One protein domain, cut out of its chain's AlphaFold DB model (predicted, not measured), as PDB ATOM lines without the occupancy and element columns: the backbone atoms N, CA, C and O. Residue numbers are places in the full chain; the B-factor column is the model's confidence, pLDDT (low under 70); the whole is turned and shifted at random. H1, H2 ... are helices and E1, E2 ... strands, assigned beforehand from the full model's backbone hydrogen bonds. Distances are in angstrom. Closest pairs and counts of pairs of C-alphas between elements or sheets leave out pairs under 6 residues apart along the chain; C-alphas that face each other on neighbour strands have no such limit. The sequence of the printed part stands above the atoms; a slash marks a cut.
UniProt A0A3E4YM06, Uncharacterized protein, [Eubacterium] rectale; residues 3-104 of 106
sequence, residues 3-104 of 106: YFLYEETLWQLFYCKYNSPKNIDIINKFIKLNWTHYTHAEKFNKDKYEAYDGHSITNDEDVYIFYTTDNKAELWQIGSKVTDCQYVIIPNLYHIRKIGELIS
ATOM      1  N   TYR A   3    -101.083 -33.428 197.059       94.69
ATOM      2  CA  TYR A   3    -102.261 -33.969 196.394       94.69
ATOM      3  C   TYR A   3    -103.412 -34.150 197.372       94.69
ATOM      4  O   TYR A   3    -103.197 -34.402 198.557       94.69
ATOM      5  N   PHE A   4    -104.622 -34.023 196.850       94.50
ATOM      6  CA  PHE A   4    -105.867 -34.273 197.560       94.50
ATOM      7  C   PHE A   4    -106.602 -35.428 196.881       94.50
ATOM      8  O   PHE A   4    -106.601 -35.511 195.649       94.50
ATOM      9  N   LEU A   5    -107.196 -36.322 197.674       94.69
ATOM     10  CA  LEU A   5    -108.013 -37.430 197.185       94.69
ATOM     11  C   LEU A   5    -109.488 -37.124 197.424       94.69
ATOM     12  O   LEU A   5    -109.865 -36.609 198.470       94.69
ATOM     13  N   TYR A   6    -110.330 -37.462 196.458       93.38
ATOM     14  CA  TYR A   6    -111.773 -37.312 196.606       93.38
ATOM     15  C   TYR A   6    -112.354 -38.465 197.434       93.38
ATOM     16  O   TYR A   6    -111.958 -39.617 197.248       93.38
ATOM     17  N   GLU A   7    -113.321 -38.163 198.306       84.56
ATOM     18  CA  GLU A   7    -113.957 -39.156 199.189       84.56
ATOM     19  C   GLU A   7    -114.722 -40.235 198.406       84.56
ATOM     20  O   GLU A   7    -114.613 -41.424 198.707       84.56
ATOM     21  N   GLU A   8    -115.443 -39.842 197.353       82.88
ATOM     22  CA  GLU A   8    -116.217 -40.751 196.505       82.88
ATOM     23  C   GLU A   8    -115.880 -40.547 195.029       82.88
ATOM     24  O   GLU A   8    -115.970 -39.442 194.489       82.88
ATOM     25  N   THR A   9    -115.493 -41.630 194.350       88.25
ATOM     26  CA  THR A   9    -115.126 -41.594 192.929       88.25
ATOM     27  C   THR A   9    -115.679 -42.797 192.188       88.25
ATOM     28  O   THR A   9    -115.450 -43.951 192.563       88.25
ATOM     29  N   LEU A  10    -116.426 -42.525 191.119       91.06
ATOM     30  CA  LEU A  10    -117.076 -43.556 190.318       91.06
ATOM     31  C   LEU A  10    -116.132 -44.088 189.246       91.06
ATOM     32  O   LEU A  10    -115.476 -43.329 188.530       91.06
ATOM     33  N   TRP A  11    -116.114 -45.412 189.108       93.50
ATOM     34  CA  TRP A  11    -115.472 -46.061 187.978       93.50
ATOM     35  C   TRP A  11    -116.248 -45.793 186.694       93.50
ATOM     36  O   TRP A  11    -117.462 -45.972 186.622       93.50
ATOM     37  N   GLN A  12    -115.513 -45.404 185.664       93.50
ATOM     38  CA  GLN A  12    -115.991 -45.280 184.301       93.50
ATOM     39  C   GLN A  12    -115.437 -46.433 183.469       93.50
ATOM     40  O   GLN A  12    -114.342 -46.938 183.728       93.50
ATOM     41  N   LEU A  13    -116.191 -46.839 182.452       93.56
ATOM     42  CA  LEU A  13    -115.754 -47.847 181.495       93.56
ATOM     43  C   LEU A  13    -115.046 -47.169 180.323       93.56
ATOM     44  O   LEU A  13    -115.575 -46.233 179.723       93.56
ATOM     45  N   PHE A  14    -113.870 -47.674 179.964       92.31
ATOM     46  CA  PHE A  14    -113.099 -47.189 178.832       92.31
ATOM     47  C   PHE A  14    -112.698 -48.328 177.899       92.31
ATOM     48  O   PHE A  14    -112.085 -49.312 178.315       92.31
ATOM     49  N   TYR A  15    -113.033 -48.179 176.617       89.88
ATOM     50  CA  TYR A  15    -112.711 -49.158 175.586       89.88
ATOM     51  C   TYR A  15    -111.421 -48.792 174.837       89.88
ATOM     52  O   TYR A  15    -111.338 -47.753 174.176       89.88
ATOM     53  N   CYS A  16    -110.426 -49.682 174.871       87.25
ATOM     54  CA  CYS A  16    -109.130 -49.510 174.219       87.25
ATOM     55  C   CYS A  16    -108.813 -50.688 173.282       87.25
ATOM     56  O   CYS A  16    -108.399 -51.751 173.729       87.25
ATOM     57  N   LYS A  17    -108.971 -50.482 171.965       82.12
ATOM     58  CA  LYS A  17    -108.888 -51.508 170.897       82.12
ATOM     59  C   LYS A  17    -107.493 -52.148 170.685       82.12
ATOM     60  O   LYS A  17    -107.313 -52.892 169.726       82.12
ATOM     61  N   TYR A  18    -106.482 -51.829 171.488       78.69
ATOM     62  CA  TYR A  18    -105.158 -52.441 171.331       78.69
ATOM     63  C   TYR A  18    -105.171 -53.899 171.809       78.69
ATOM     64  O   TYR A  18    -105.889 -54.234 172.742       78.69
ATOM     65  N   ASN A  19    -104.372 -54.772 171.187       68.19
ATOM     66  CA  ASN A  19    -104.199 -56.141 171.671       68.19
ATOM     67  C   ASN A  19    -103.254 -56.126 172.878       68.19
ATOM     68  O   ASN A  19    -102.088 -55.773 172.725       68.19
ATOM     69  N   SER A  20    -103.754 -56.510 174.055       68.50
ATOM     70  CA  SER A  20    -102.995 -56.548 175.319       68.50
ATOM     71  C   SER A  20    -102.226 -55.247 175.626       68.50
ATOM     72  O   SER A  20    -101.006 -55.292 175.800       68.50
ATOM     73  N   PRO A  21    -102.905 -54.083 175.679       77.75
ATOM     74  CA  PRO A  21    -102.250 -52.813 175.951       77.75
ATOM     75  C   PRO A  21    -101.616 -52.826 177.337       77.75
ATOM     76  O   PRO A  21    -102.192 -53.348 178.295       77.75
ATOM     77  N   LYS A  22    -100.458 -52.182 177.458       85.81
ATOM     78  CA  LYS A  22     -99.966 -51.752 178.765       85.81
ATOM     79  C   LYS A  22    -100.831 -50.587 179.244       85.81
ATOM     80  O   LYS A  22    -101.415 -49.869 178.434       85.81
ATOM     81  N   ASN A  23    -100.850 -50.329 180.549       87.62
ATOM     82  CA  ASN A  23    -101.601 -49.203 181.119       87.62
ATOM     83  C   ASN A  23    -101.296 -47.867 180.421       87.62
ATOM     84  O   ASN A  23    -102.205 -47.093 180.142       87.62
ATOM     85  N   ILE A  24    -100.036 -47.632 180.037       86.62
ATOM     86  CA  ILE A  24     -99.643 -46.418 179.309       86.62
ATOM     87  C   ILE A  24    -100.328 -46.278 177.937       86.62
ATOM     88  O   ILE A  24    -100.660 -45.168 177.527       86.62
ATOM     89  N   ASP A  25    -100.612 -47.384 177.245       89.19
ATOM     90  CA  ASP A  25    -101.305 -47.360 175.953       89.19
ATOM     91  C   ASP A  25    -102.781 -46.981 176.130       89.19
ATOM     92  O   ASP A  25    -103.343 -46.237 175.322       89.19
ATOM     93  N   ILE A  26    -103.400 -47.460 177.215       90.81
ATOM     94  CA  ILE A  26    -104.775 -47.117 177.606       90.81
ATOM     95  C   ILE A  26    -104.876 -45.611 177.864       90.81
ATOM     96  O   ILE A  26    -105.770 -44.952 177.333       90.81
ATOM     97  N   ILE A  27    -103.918 -45.051 178.601       92.38
ATOM     98  CA  ILE A  27    -103.867 -43.620 178.934       92.38
ATOM     99  C   ILE A  27    -103.676 -42.778 177.694       92.38
ATOM    100  O   ILE A  27    -104.467 -41.876 177.437       92.38
ATOM    101  N   ASN A  28    -102.663 -43.091 176.888       91.06
ATOM    102  CA  ASN A  28    -102.390 -42.344 175.666       91.06
ATOM    103  C   ASN A  28    -103.614 -42.342 174.745       91.06
ATOM    104  O   ASN A  28    -103.939 -41.324 174.127       91.06
ATOM    105  N   LYS A  29    -104.346 -43.462 174.689       92.38
ATOM    106  CA  LYS A  29    -105.608 -43.541 173.956       92.38
ATOM    107  C   LYS A  29    -106.699 -42.669 174.579       92.38
ATOM    108  O   LYS A  29    -107.401 -41.995 173.825       92.38
ATOM    109  N   PHE A  30    -106.845 -42.675 175.903       93.38
ATOM    110  CA  PHE A  30    -107.821 -41.859 176.626       93.38
ATOM    111  C   PHE A  30    -107.579 -40.362 176.405       93.38
ATOM    112  O   PHE A  30    -108.498 -39.650 176.002       93.38
ATOM    113  N   ILE A  31    -106.337 -39.904 176.575       94.44
ATOM    114  CA  ILE A  31    -105.930 -38.511 176.350       94.44
ATOM    115  C   ILE A  31    -106.206 -38.106 174.902       94.44
ATOM    116  O   ILE A  31    -106.852 -37.095 174.657       94.44
ATOM    117  N   LYS A  32    -105.812 -38.938 173.928       93.38
ATOM    118  CA  LYS A  32    -106.057 -38.661 172.504       93.38
ATOM    119  C   LYS A  32    -107.546 -38.524 172.165       93.38
ATOM    120  O   LYS A  32    -107.889 -37.755 171.274       93.38
ATOM    121  N   LEU A  33    -108.423 -39.289 172.814       94.38
ATOM    122  CA  LEU A  33    -109.873 -39.191 172.598       94.38
ATOM    123  C   LEU A  33    -110.490 -37.967 173.288       94.38
ATOM    124  O   LEU A  33    -111.482 -37.445 172.792       94.38
ATOM    125  N   ASN A  34    -109.877 -37.486 174.368       93.50
ATOM    126  CA  ASN A  34    -110.325 -36.341 175.163       93.50
ATOM    127  C   ASN A  34    -109.376 -35.135 175.020       93.50
ATOM    128  O   ASN A  34    -109.168 -34.378 175.967       93.50
ATOM    129  N   TRP A  35    -108.788 -34.958 173.833       91.88
ATOM    130  CA  TRP A  35    -107.713 -33.989 173.568       91.88
ATOM    131  C   TRP A  35    -108.125 -32.522 173.760       91.88
ATOM    132  O   TRP A  35    -107.278 -31.651 173.932       91.88
ATOM    133  N   THR A  36    -109.426 -32.226 173.733       96.00
ATOM    134  CA  THR A  36    -109.961 -30.889 174.033       96.00
ATOM    135  C   THR A  36    -109.869 -30.542 175.519       96.00
ATOM    136  O   THR A  36    -109.912 -29.367 175.881       96.00
ATOM    137  N   HIS A  37    -109.737 -31.552 176.378       96.06
ATOM    138  CA  HIS A  37    -109.701 -31.403 177.826       96.06
ATOM    139  C   HIS A  37    -108.336 -31.769 178.418       96.06
ATOM    140  O   HIS A  37    -107.901 -31.111 179.356       96.06
ATOM    141  N   TYR A  38    -107.630 -32.748 177.843       97.12
ATOM    142  CA  TYR A  38    -106.316 -33.191 178.310       97.12
ATOM    143  C   TYR A  38    -105.225 -33.012 177.259       97.12
ATOM    144  O   TYR A  38    -105.423 -33.295 176.078       97.12
ATOM    145  N   THR A  39    -104.039 -32.610 177.709       96.12
ATOM    146  CA  THR A  39    -102.860 -32.421 176.853       96.12
ATOM    147  C   THR A  39    -101.949 -33.643 176.859       96.12
ATOM    148  O   THR A  39    -101.533 -34.119 175.805       96.12
ATOM    149  N   HIS A  40    -101.643 -34.165 178.046       95.69
ATOM    150  CA  HIS A  40    -100.766 -35.310 178.250       95.69
ATOM    151  C   HIS A  40    -101.002 -35.928 179.632       95.69
ATOM    152  O   HIS A  40    -101.769 -35.408 180.446       95.69
ATOM    153  N   ALA A  41    -100.330 -37.044 179.886       95.88
ATOM    154  CA  ALA A  41    -100.329 -37.693 181.182       95.88
ATOM    155  C   ALA A  41     -98.936 -38.219 181.523       95.88
ATOM    156  O   ALA A  41     -98.151 -38.553 180.633       95.88
ATOM    157  N   GLU A  42     -98.656 -38.344 182.814       95.38
ATOM    158  CA  GLU A  42     -97.443 -38.980 183.315       95.38
ATOM    159  C   GLU A  42     -97.747 -39.948 184.455       95.38
ATOM    160  O   GLU A  42     -98.834 -39.959 185.036       95.38
ATOM    161  N   LYS A  43     -96.767 -40.789 184.779       96.06
ATOM    162  CA  LYS A  43     -96.879 -41.732 185.884       96.06
ATOM    163  C   LYS A  43     -96.785 -40.986 187.217       96.06
ATOM    164  O   LYS A  43     -95.796 -40.295 187.456       96.06
ATOM    165  N   PHE A  44     -97.782 -41.157 188.086       96.00
ATOM    166  CA  PHE A  44     -97.690 -40.656 189.454       96.00
ATOM    167  C   PHE A  44     -96.602 -41.430 190.207       96.00
ATOM    168  O   PHE A  44     -96.455 -42.636 190.018       96.00
ATOM    169  N   ASN A  45     -95.840 -40.723 191.039       95.00
ATOM    170  CA  ASN A  45     -94.831 -41.303 191.915       95.00
ATOM    171  C   ASN A  45     -95.070 -40.763 193.322       95.00
ATOM    172  O   ASN A  45     -94.840 -39.575 193.565       95.00
ATOM    173  N   LYS A  46     -95.515 -41.624 194.236       92.00
ATOM    174  CA  LYS A  46     -95.893 -41.221 195.599       92.00
ATOM    175  C   LYS A  46     -94.759 -40.581 196.406       92.00
ATOM    176  O   LYS A  46     -95.043 -39.769 197.275       92.00
ATOM    177  N   ASP A  47     -93.497 -40.859 196.085       92.62
ATOM    178  CA  ASP A  47     -92.341 -40.293 196.793       92.62
ATOM    179  C   ASP A  47     -92.069 -38.829 196.399       92.62
ATOM    180  O   ASP A  47     -91.304 -38.128 197.060       92.62
ATOM    181  N   LYS A  48     -92.695 -38.336 195.319       93.69
ATOM    182  CA  LYS A  48     -92.554 -36.947 194.844       93.69
ATOM    183  C   LYS A  48     -93.612 -35.990 195.401       93.69
ATOM    184  O   LYS A  48     -93.469 -34.774 195.236       93.69
ATOM    185  N   TYR A  49     -94.677 -36.504 196.016       92.44
ATOM    186  CA  TYR A  49     -95.828 -35.698 196.425       92.44
ATOM    187  C   TYR A  49     -96.281 -36.036 197.844       92.44
ATOM    188  O   TYR A  49     -96.285 -37.185 198.265       92.44
ATOM    189  N   GLU A  50     -96.724 -35.017 198.570       92.19
ATOM    190  CA  GLU A  50     -97.246 -35.168 199.929       92.19
ATOM    191  C   GLU A  50     -98.782 -35.217 199.901       92.19
ATOM    192  O   GLU A  50     -99.410 -34.408 199.215       92.19
ATOM    193  N   ALA A  51     -99.399 -36.117 200.668       92.81
ATOM    194  CA  ALA A  51    -100.850 -36.091 200.865       92.81
ATOM    195  C   ALA A  51    -101.259 -34.822 201.634       92.81
ATOM    196  O   ALA A  51    -100.579 -34.414 202.581       92.81
ATOM    197  N   TYR A  52    -102.355 -34.181 201.234       90.44
ATOM    198  CA  TYR A  52    -102.827 -32.948 201.865       90.44
ATOM    199  C   TYR A  52    -103.514 -33.189 203.216       90.44
ATOM    200  O   TYR A  52    -103.237 -32.469 204.173       90.44
ATOM    201  N   ASP A  53    -104.359 -34.211 203.293       85.31
ATOM    202  CA  ASP A  53    -105.265 -34.533 204.405       85.31
ATOM    203  C   ASP A  53    -104.845 -35.795 205.186       85.31
ATOM    204  O   ASP A  53    -105.578 -36.291 206.036       85.31
ATOM    205  N   GLY A  54    -103.649 -36.325 204.908       79.56
ATOM    206  CA  GLY A  54    -103.145 -37.560 205.513       79.56
ATOM    207  C   GLY A  54    -103.653 -38.847 204.851       79.56
ATOM    208  O   GLY A  54    -103.107 -39.917 205.136       79.56
ATOM    209  N   HIS A  55    -104.610 -38.773 203.920       84.75
ATOM    210  CA  HIS A  55    -105.040 -39.917 203.118       84.75
ATOM    211  C   HIS A  55    -104.059 -40.135 201.965       84.75
ATOM    212  O   HIS A  55    -104.111 -39.491 200.919       84.75
ATOM    213  N   SER A  56    -103.110 -41.045 202.182       89.88
ATOM    214  CA  SER A  56    -102.034 -41.299 201.223       89.88
ATOM    215  C   SER A  56    -102.323 -42.474 200.291       89.88
ATOM    216  O   SER A  56    -102.903 -43.490 200.676       89.88
ATOM    217  N   ILE A  57    -101.862 -42.345 199.047       91.62
ATOM    218  CA  ILE A  57    -101.825 -43.442 198.081       91.62
ATOM    219  C   ILE A  57    -100.756 -44.444 198.532       91.62
ATOM    220  O   ILE A  57     -99.561 -44.150 198.526       91.62
ATOM    221  N   THR A  58    -101.184 -45.650 198.906       89.25
ATOM    222  CA  THR A  58    -100.286 -46.720 199.366       89.25
ATOM    223  C   THR A  58     -99.651 -47.494 198.206       89.25
ATOM    224  O   THR A  58     -98.473 -47.859 198.287       89.25
ATOM    225  N   ASN A  59    -100.392 -47.675 197.106       88.94
ATOM    226  CA  ASN A  59     -99.933 -48.262 195.845       88.94
ATOM    227  C   ASN A  59    -100.218 -47.308 194.674       88.94
ATOM    228  O   ASN A  59    -101.372 -46.976 194.406       88.94
ATOM    229  N   ASP A  60     -99.166 -46.888 193.976       89.94
ATOM    230  CA  ASP A  60     -99.209 -45.986 192.831       89.94
ATOM    231  C   ASP A  60     -99.036 -46.681 191.468       89.94
ATOM    232  O   ASP A  60     -99.029 -45.992 190.450       89.94
ATOM    233  N   GLU A  61     -98.971 -48.017 191.392       91.88
ATOM    234  CA  GLU A  61     -98.737 -48.798 190.157       91.88
ATOM    235  C   GLU A  61     -99.721 -48.482 189.019       91.88
ATOM    236  O   GLU A  61     -99.329 -48.455 187.849       91.88
ATOM    237  N   ASP A  62    -100.950 -48.088 189.352       94.19
ATOM    238  CA  ASP A  62    -101.995 -47.746 188.381       94.19
ATOM    239  C   ASP A  62    -102.439 -46.277 188.434       94.19
ATOM    240  O   ASP A  62    -103.439 -45.905 187.819       94.19
ATOM    241  N   VAL A  63    -101.701 -45.426 189.152       96.12
ATOM    242  CA  VAL A  63    -102.014 -43.997 189.284       96.12
ATOM    243  C   VAL A  63    -101.199 -43.148 188.312       96.12
ATOM    244  O   VAL A  63    -100.008 -43.381 188.078       96.12
ATOM    245  N   TYR A  64    -101.851 -42.154 187.725       96.94
ATOM    246  CA  TYR A  64    -101.302 -41.262 186.717       96.94
ATOM    247  C   TYR A  64    -101.784 -39.837 186.955       96.94
ATOM    248  O   TYR A  64    -102.851 -39.619 187.524       96.94
ATOM    249  N   ILE A  65    -100.989 -38.869 186.516       97.06
ATOM    250  CA  ILE A  65    -101.337 -37.452 186.548       97.06
ATOM    251  C   ILE A  65    -101.763 -37.064 185.142       97.06
ATOM    252  O   ILE A  65    -100.993 -37.243 184.199       97.06
ATOM    253  N   PHE A  66    -102.985 -36.567 184.987       97.12
ATOM    254  CA  PHE A  66    -103.500 -36.054 183.724       97.12
ATOM    255  C   PHE A  66    -103.445 -34.533 183.764       97.12
ATOM    256  O   PHE A  66    -103.970 -33.910 184.686       97.12
ATOM    257  N   TYR A  67    -102.818 -33.941 182.754       96.62
ATOM    258  CA  TYR A  67    -102.692 -32.497 182.637       96.62
ATOM    259  C   TYR A  67    -103.783 -31.962 181.728       96.62
ATOM    260  O   TYR A  67    -103.859 -32.313 180.543       96.62
ATOM    261  N   THR A  68    -104.637 -31.118 182.286       96.56
ATOM    262  CA  THR A  68    -105.732 -30.497 181.551       96.56
ATOM    263  C   THR A  68    -105.223 -29.367 180.654       96.56
ATOM    264  O   THR A  68    -104.097 -28.879 180.790       96.56
ATOM    265  N   THR A  69    -106.055 -28.925 179.716       95.25
ATOM    266  CA  THR A  69    -105.763 -27.769 178.853       95.25
ATOM    267  C   THR A  69    -105.738 -26.436 179.612       95.25
ATOM    268  O   THR A  69    -105.144 -25.479 179.121       95.25
ATOM    269  N   ASP A  70    -106.305 -26.375 180.823       94.12
ATOM    270  CA  ASP A  70    -106.256 -25.222 181.736       94.12
ATOM    271  C   ASP A  70    -105.146 -25.323 182.804       94.12
ATOM    272  O   ASP A  70    -105.208 -24.643 183.827       94.12
ATOM    273  N   ASN A  71    -104.105 -26.131 182.555       89.19
ATOM    274  CA  ASN A  71    -102.929 -26.314 183.422       89.19
ATOM    275  C   ASN A  71    -103.232 -26.856 184.830       89.19
ATOM    276  O   ASN A  71    -102.437 -26.668 185.755       89.19
ATOM    277  N   LYS A  72    -104.350 -27.562 185.007       94.38
ATOM    278  CA  LYS A  72    -104.605 -28.354 186.214       94.38
ATOM    279  C   LYS A  72    -104.006 -29.744 186.055       94.38
ATOM    280  O   LYS A  72    -103.832 -30.253 184.948       94.38
ATOM    281  N   ALA A  73    -103.687 -30.353 187.187       96.12
ATOM    282  CA  ALA A  73    -103.140 -31.696 187.251       96.12
ATOM    283  C   ALA A  73    -104.081 -32.573 188.075       96.12
ATOM    284  O   ALA A  73    -104.248 -32.379 189.277       96.12
ATOM    285  N   GLU A  74    -104.708 -33.531 187.413       96.62
ATOM    286  CA  GLU A  74    -105.691 -34.436 187.996       96.62
ATOM    287  C   GLU A  74    -105.062 -35.800 188.258       96.62
ATOM    288  O   GLU A  74    -104.316 -36.310 187.424       96.62
ATOM    289  N   LEU A  75    -105.392 -36.432 189.380       96.69
ATOM    290  CA  LEU A  75    -104.991 -37.805 189.650       96.69
ATOM    291  C   LEU A  75    -106.033 -38.765 189.098       96.69
ATOM    292  O   LEU A  75    -107.216 -38.688 189.431       96.69
ATOM    293  N   TRP A  76    -105.571 -39.704 188.289       96.62
ATOM    294  CA  TRP A  76    -106.382 -40.711 187.629       96.62
ATOM    295  C   TRP A  76    -105.852 -42.105 187.945       96.62
ATOM    296  O   TRP A  76    -104.645 -42.333 187.975       96.62
ATOM    297  N   GLN A  77    -106.764 -43.044 188.176       95.19
ATOM    298  CA  GLN A  77    -106.454 -44.441 188.449       95.19
ATOM    299  C   GLN A  77    -107.022 -45.335 187.352       95.19
ATOM    300  O   GLN A  77    -108.186 -45.193 186.966       95.19
ATOM    301  N   ILE A  78    -106.211 -46.288 186.901       93.38
ATOM    302  CA  ILE A  78    -106.655 -47.403 186.065       93.38
ATOM    303  C   ILE A  78    -106.990 -48.585 186.971       93.38
ATOM    304  O   ILE A  78    -106.245 -48.925 187.881       93.38
ATOM    305  N   GLY A  79    -108.164 -49.164 186.771       86.25
ATOM    306  CA  GLY A  79    -108.635 -50.312 187.530       86.25
ATOM    307  C   GLY A  79    -108.388 -51.630 186.806       86.25
ATOM    308  O   GLY A  79    -107.784 -51.698 185.734       86.25
ATOM    309  N   SER A  80    -108.921 -52.699 187.391       79.62
ATOM    310  CA  SER A  80    -108.858 -54.037 186.813       79.62
ATOM    311  C   SER A  80    -109.607 -54.134 185.480       79.62
ATOM    312  O   SER A  80    -110.483 -53.321 185.154       79.62
ATOM    313  N   LYS A  81    -109.309 -55.202 184.733       84.44
ATOM    314  CA  LYS A  81    -110.102 -55.610 183.566       84.44
ATOM    315  C   LYS A  81    -111.574 -55.773 183.954       84.44
ATOM    316  O   LYS A  81    -111.881 -56.225 185.060       84.44
ATOM    317  N   VAL A  82    -112.470 -55.406 183.045       89.06
ATOM    318  CA  VAL A  82    -113.915 -55.549 183.255       89.06
ATOM    319  C   VAL A  82    -114.313 -57.004 183.031       89.06
ATOM    320  O   VAL A  82    -113.815 -57.652 182.109       89.06
ATOM    321  N   THR A  83    -115.201 -57.516 183.879       91.31
ATOM    322  CA  THR A  83    -115.789 -58.852 183.740       91.31
ATOM    323  C   THR A  83    -117.296 -58.742 183.552       91.31
ATOM    324  O   THR A  83    -117.908 -57.777 184.014       91.31
ATOM    325  N   ASP A  84    -117.884 -59.686 182.826       90.94
ATOM    326  CA  ASP A  84    -119.335 -59.791 182.691       90.94
ATOM    327  C   ASP A  84    -119.974 -60.520 183.890       90.94
ATOM    328  O   ASP A  84    -119.306 -60.897 184.856       90.94
ATOM    329  N   CYS A  85    -121.291 -60.738 183.834       92.69
ATOM    330  CA  CYS A  85    -122.028 -61.445 184.883       92.69
ATOM    331  C   CYS A  85    -121.639 -62.927 185.040       92.69
ATOM    332  O   CYS A  85    -122.037 -63.556 186.018       92.69
ATOM    333  N   GLN A  86    -120.871 -63.485 184.101       94.50
ATOM    334  CA  GLN A  86    -120.324 -64.839 184.147       94.50
ATOM    335  C   GLN A  86    -118.850 -64.849 184.583       94.50
ATOM    336  O   GLN A  86    -118.211 -65.898 184.541       94.50
ATOM    337  N   TYR A  87    -118.313 -63.703 185.021       88.75
ATOM    338  CA  TYR A  87    -116.907 -63.501 185.382       88.75
ATOM    339  C   TYR A  87    -115.926 -63.675 184.213       88.75
ATOM    340  O   TYR A  87    -114.724 -63.866 184.421       88.75
ATOM    341  N   VAL A  88    -116.404 -63.569 182.973       93.06
ATOM    342  CA  VAL A  88    -115.551 -63.606 181.785       93.06
ATOM    343  C   VAL A  88    -114.983 -62.214 181.540       93.06
ATOM    344  O   VAL A  88    -115.703 -61.217 181.563       93.06
ATOM    345  N   ILE A  89    -113.670 -62.131 181.300       89.88
ATOM    346  CA  ILE A  89    -112.997 -60.870 180.968       89.88
ATOM    347  C   ILE A  89    -113.553 -60.338 179.649       89.88
ATOM    348  O   ILE A  89    -113.392 -60.976 178.608       89.88
ATOM    349  N   ILE A  90    -114.120 -59.133 179.682       89.56
ATOM    350  CA  ILE A  90    -114.531 -58.411 178.481       89.56
ATOM    351  C   ILE A  90    -113.264 -57.846 177.827       89.56
ATOM    352  O   ILE A  90    -112.590 -56.996 178.423       89.56
ATOM    353  N   PRO A  91    -112.899 -58.294 176.612       87.75
ATOM    354  CA  PRO A  91    -111.693 -57.817 175.958       87.75
ATOM    355  C   PRO A  91    -111.739 -56.305 175.759       87.75
ATOM    356  O   PRO A  91    -112.775 -55.745 175.400       87.75
ATOM    357  N   ASN A  92    -110.588 -55.653 175.931       88.38
ATOM    358  CA  ASN A  92    -110.390 -54.236 175.625       88.38
ATOM    359  C   ASN A  92    -111.222 -53.249 176.462       88.38
ATOM    360  O   ASN A  92    -111.201 -52.059 176.150       88.38
ATOM    361  N   LEU A  93    -111.916 -53.701 177.509       91.62
ATOM    362  CA  LEU A  93    -112.714 -52.852 178.387       91.62
ATOM    363  C   LEU A  93    -112.061 -52.742 179.773       91.62
ATOM    364  O   LEU A  93    -111.753 -53.750 180.417       91.62
ATOM    365  N   TYR A  94    -111.853 -51.507 180.222       91.38
ATOM    366  CA  TYR A  94    -111.093 -51.179 181.427       91.38
ATOM    367  C   TYR A  94    -111.879 -50.234 182.326       91.38
ATOM    368  O   TYR A  94    -112.639 -49.398 181.834       91.38
ATOM    369  N   HIS A  95    -111.656 -50.337 183.634       93.19
ATOM    370  CA  HIS A  95    -112.122 -49.331 184.577       93.19
ATOM    371  C   HIS A  95    -111.118 -48.178 184.650       93.19
ATOM    372  O   HIS A  95    -109.910 -48.401 184.724       93.19
ATOM    373  N   ILE A  96    -111.609 -46.946 184.656       94.62
ATOM    374  CA  ILE A  96    -110.804 -45.746 184.885       94.62
ATOM    375  C   ILE A  96    -111.579 -44.776 185.778       94.62
ATOM    376  O   ILE A  96    -112.804 -44.712 185.692       94.62
ATOM    377  N   ARG A  97    -110.904 -44.037 186.658       95.56
ATOM    378  CA  ARG A  97    -111.553 -42.998 187.471       95.56
ATOM    379  C   ARG A  97    -110.602 -41.862 187.816       95.56
ATOM    380  O   ARG A  97    -109.412 -42.095 188.019       95.56
ATOM    381  N   LYS A  98    -111.146 -40.655 187.952       95.56
ATOM    382  CA  LYS A  98    -110.464 -39.533 188.599       95.56
ATOM    383  C   LYS A  98    -110.519 -39.753 190.107       95.56
ATOM    384  O   LYS A  98    -111.613 -39.899 190.643       95.56
ATOM    385  N   ILE A  99    -109.369 -39.805 190.769       96.12
ATOM    386  CA  ILE A  99    -109.251 -40.051 192.215       96.12
ATOM    387  C   ILE A  99    -108.898 -38.803 193.025       96.12
ATOM    388  O   ILE A  99    -108.973 -38.840 194.248       96.12
ATOM    389  N   GLY A 100    -108.495 -37.715 192.369       95.62
ATOM    390  CA  GLY A 100    -108.047 -36.515 193.063       95.62
ATOM    391  C   GLY A 100    -107.384 -35.497 192.146       95.62
ATOM    392  O   GLY A 100    -107.565 -35.525 190.926       95.62
ATOM    393  N   GLU A 101    -106.577 -34.617 192.733       95.69
ATOM    394  CA  GLU A 101    -105.833 -33.573 192.024       95.69
ATOM    395  C   GLU A 101    -104.560 -33.146 192.764       95.69
ATOM    396  O   GLU A 101    -104.432 -33.318 193.980       95.69
ATOM    397  N   LEU A 102    -103.596 -32.599 192.020       95.25
ATOM    398  CA  LEU A 102    -102.425 -31.942 192.588       95.25
ATOM    399  C   LEU A 102    -102.764 -30.484 192.888       95.25
ATOM    400  O   LEU A 102    -103.328 -29.776 192.055       95.25
ATOM    401  N   ILE A 103    -102.343 -30.023 194.058       91.50
ATOM    402  CA  ILE A 103    -102.530 -28.650 194.516       91.50
ATOM    403  C   ILE A 103    -101.168 -28.007 194.794       91.50
ATOM    404  O   ILE A 103    -100.258 -28.616 195.383       91.50
ATOM    405  N   SER A 104    -101.002 -26.757 194.361       77.62
ATOM    406  CA  SER A 104     -99.861 -25.938 194.768       77.62
ATOM    407  C   SER A 104     -99.962 -25.640 196.266       77.62
ATOM    408  O   SER A 104    -101.058 -25.508 196.807       77.62
TER     409      SER A 104
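Overview. This is residues 3 to 104 of the 106 residues of an uncharacterized protein of [Eubacterium] rectale (UniProt A0A3E4YM06). A strongly twisted antiparallel sheet curls round one helix, H1. The long hairpin of E5 and E6 makes the longest axis; E4 and then E3 follow on one side of it, and the short strands E1 and E2 pair with different parts of E6 on the other. The printed part has 102 residues, in the order E1, E2, H1, E3, E4, E5, E6, and is mostly strand. It is compact, with a radius of gyration of the C-alphas of 14.1 A and spans of 42 by 28 by 22 A.

Along the chain. E1, residues 3 to 5, begins at C-alpha 3 (-102.261, -33.969, 196.394) and is 6.8 A long. E2 is residues 12 to 15, 10.1 A; H1 residues 23 to 33, 15.5 A; E3 residues 38 to 43, 14.8 A; E4 residues 63 to 68, 16.0 A; E5 residues 73 to 83, 30.2 A. E6, residues 89 to 103, 36.5 A, ends at C-alpha 103 (-102.530, -28.650, 194.516).

Arrangement. The sheet is branched, and E6 bends by 72 degrees at residue 92. On one side of E6 lie E1, with N 4 and O 101 3.0 A apart, and E2, with N 12 and O 96 2.8 A apart. On the other side is E5, with N 79 and O 95 2.8 A apart. E3, E4, E5 and E6 form a meander, each strand the antiparallel neighbour of the one before; between E4 and E5, N 64 and O 76 are within hydrogen-bond range at 2.8 A, and between E3 and E4, N 42 and O 65 are within hydrogen-bond range at 2.9 A. H1 is on the sheet; its closest C-alphas to E3 are those of Ile 31 and Tyr 38, 5.7 A. In H1 every O i to N i+4 pair is within hydrogen-bond range.

Size, cuts and confidence. The C-alphas farthest apart, of Gln 86 and Ser 104, are 45.2 A apart. The printed part has no cut. The link from E3 to E4, residues 44 to 62, is long. Mean pLDDT of the printed part is 91.2; residues 19 to 20 are under 70.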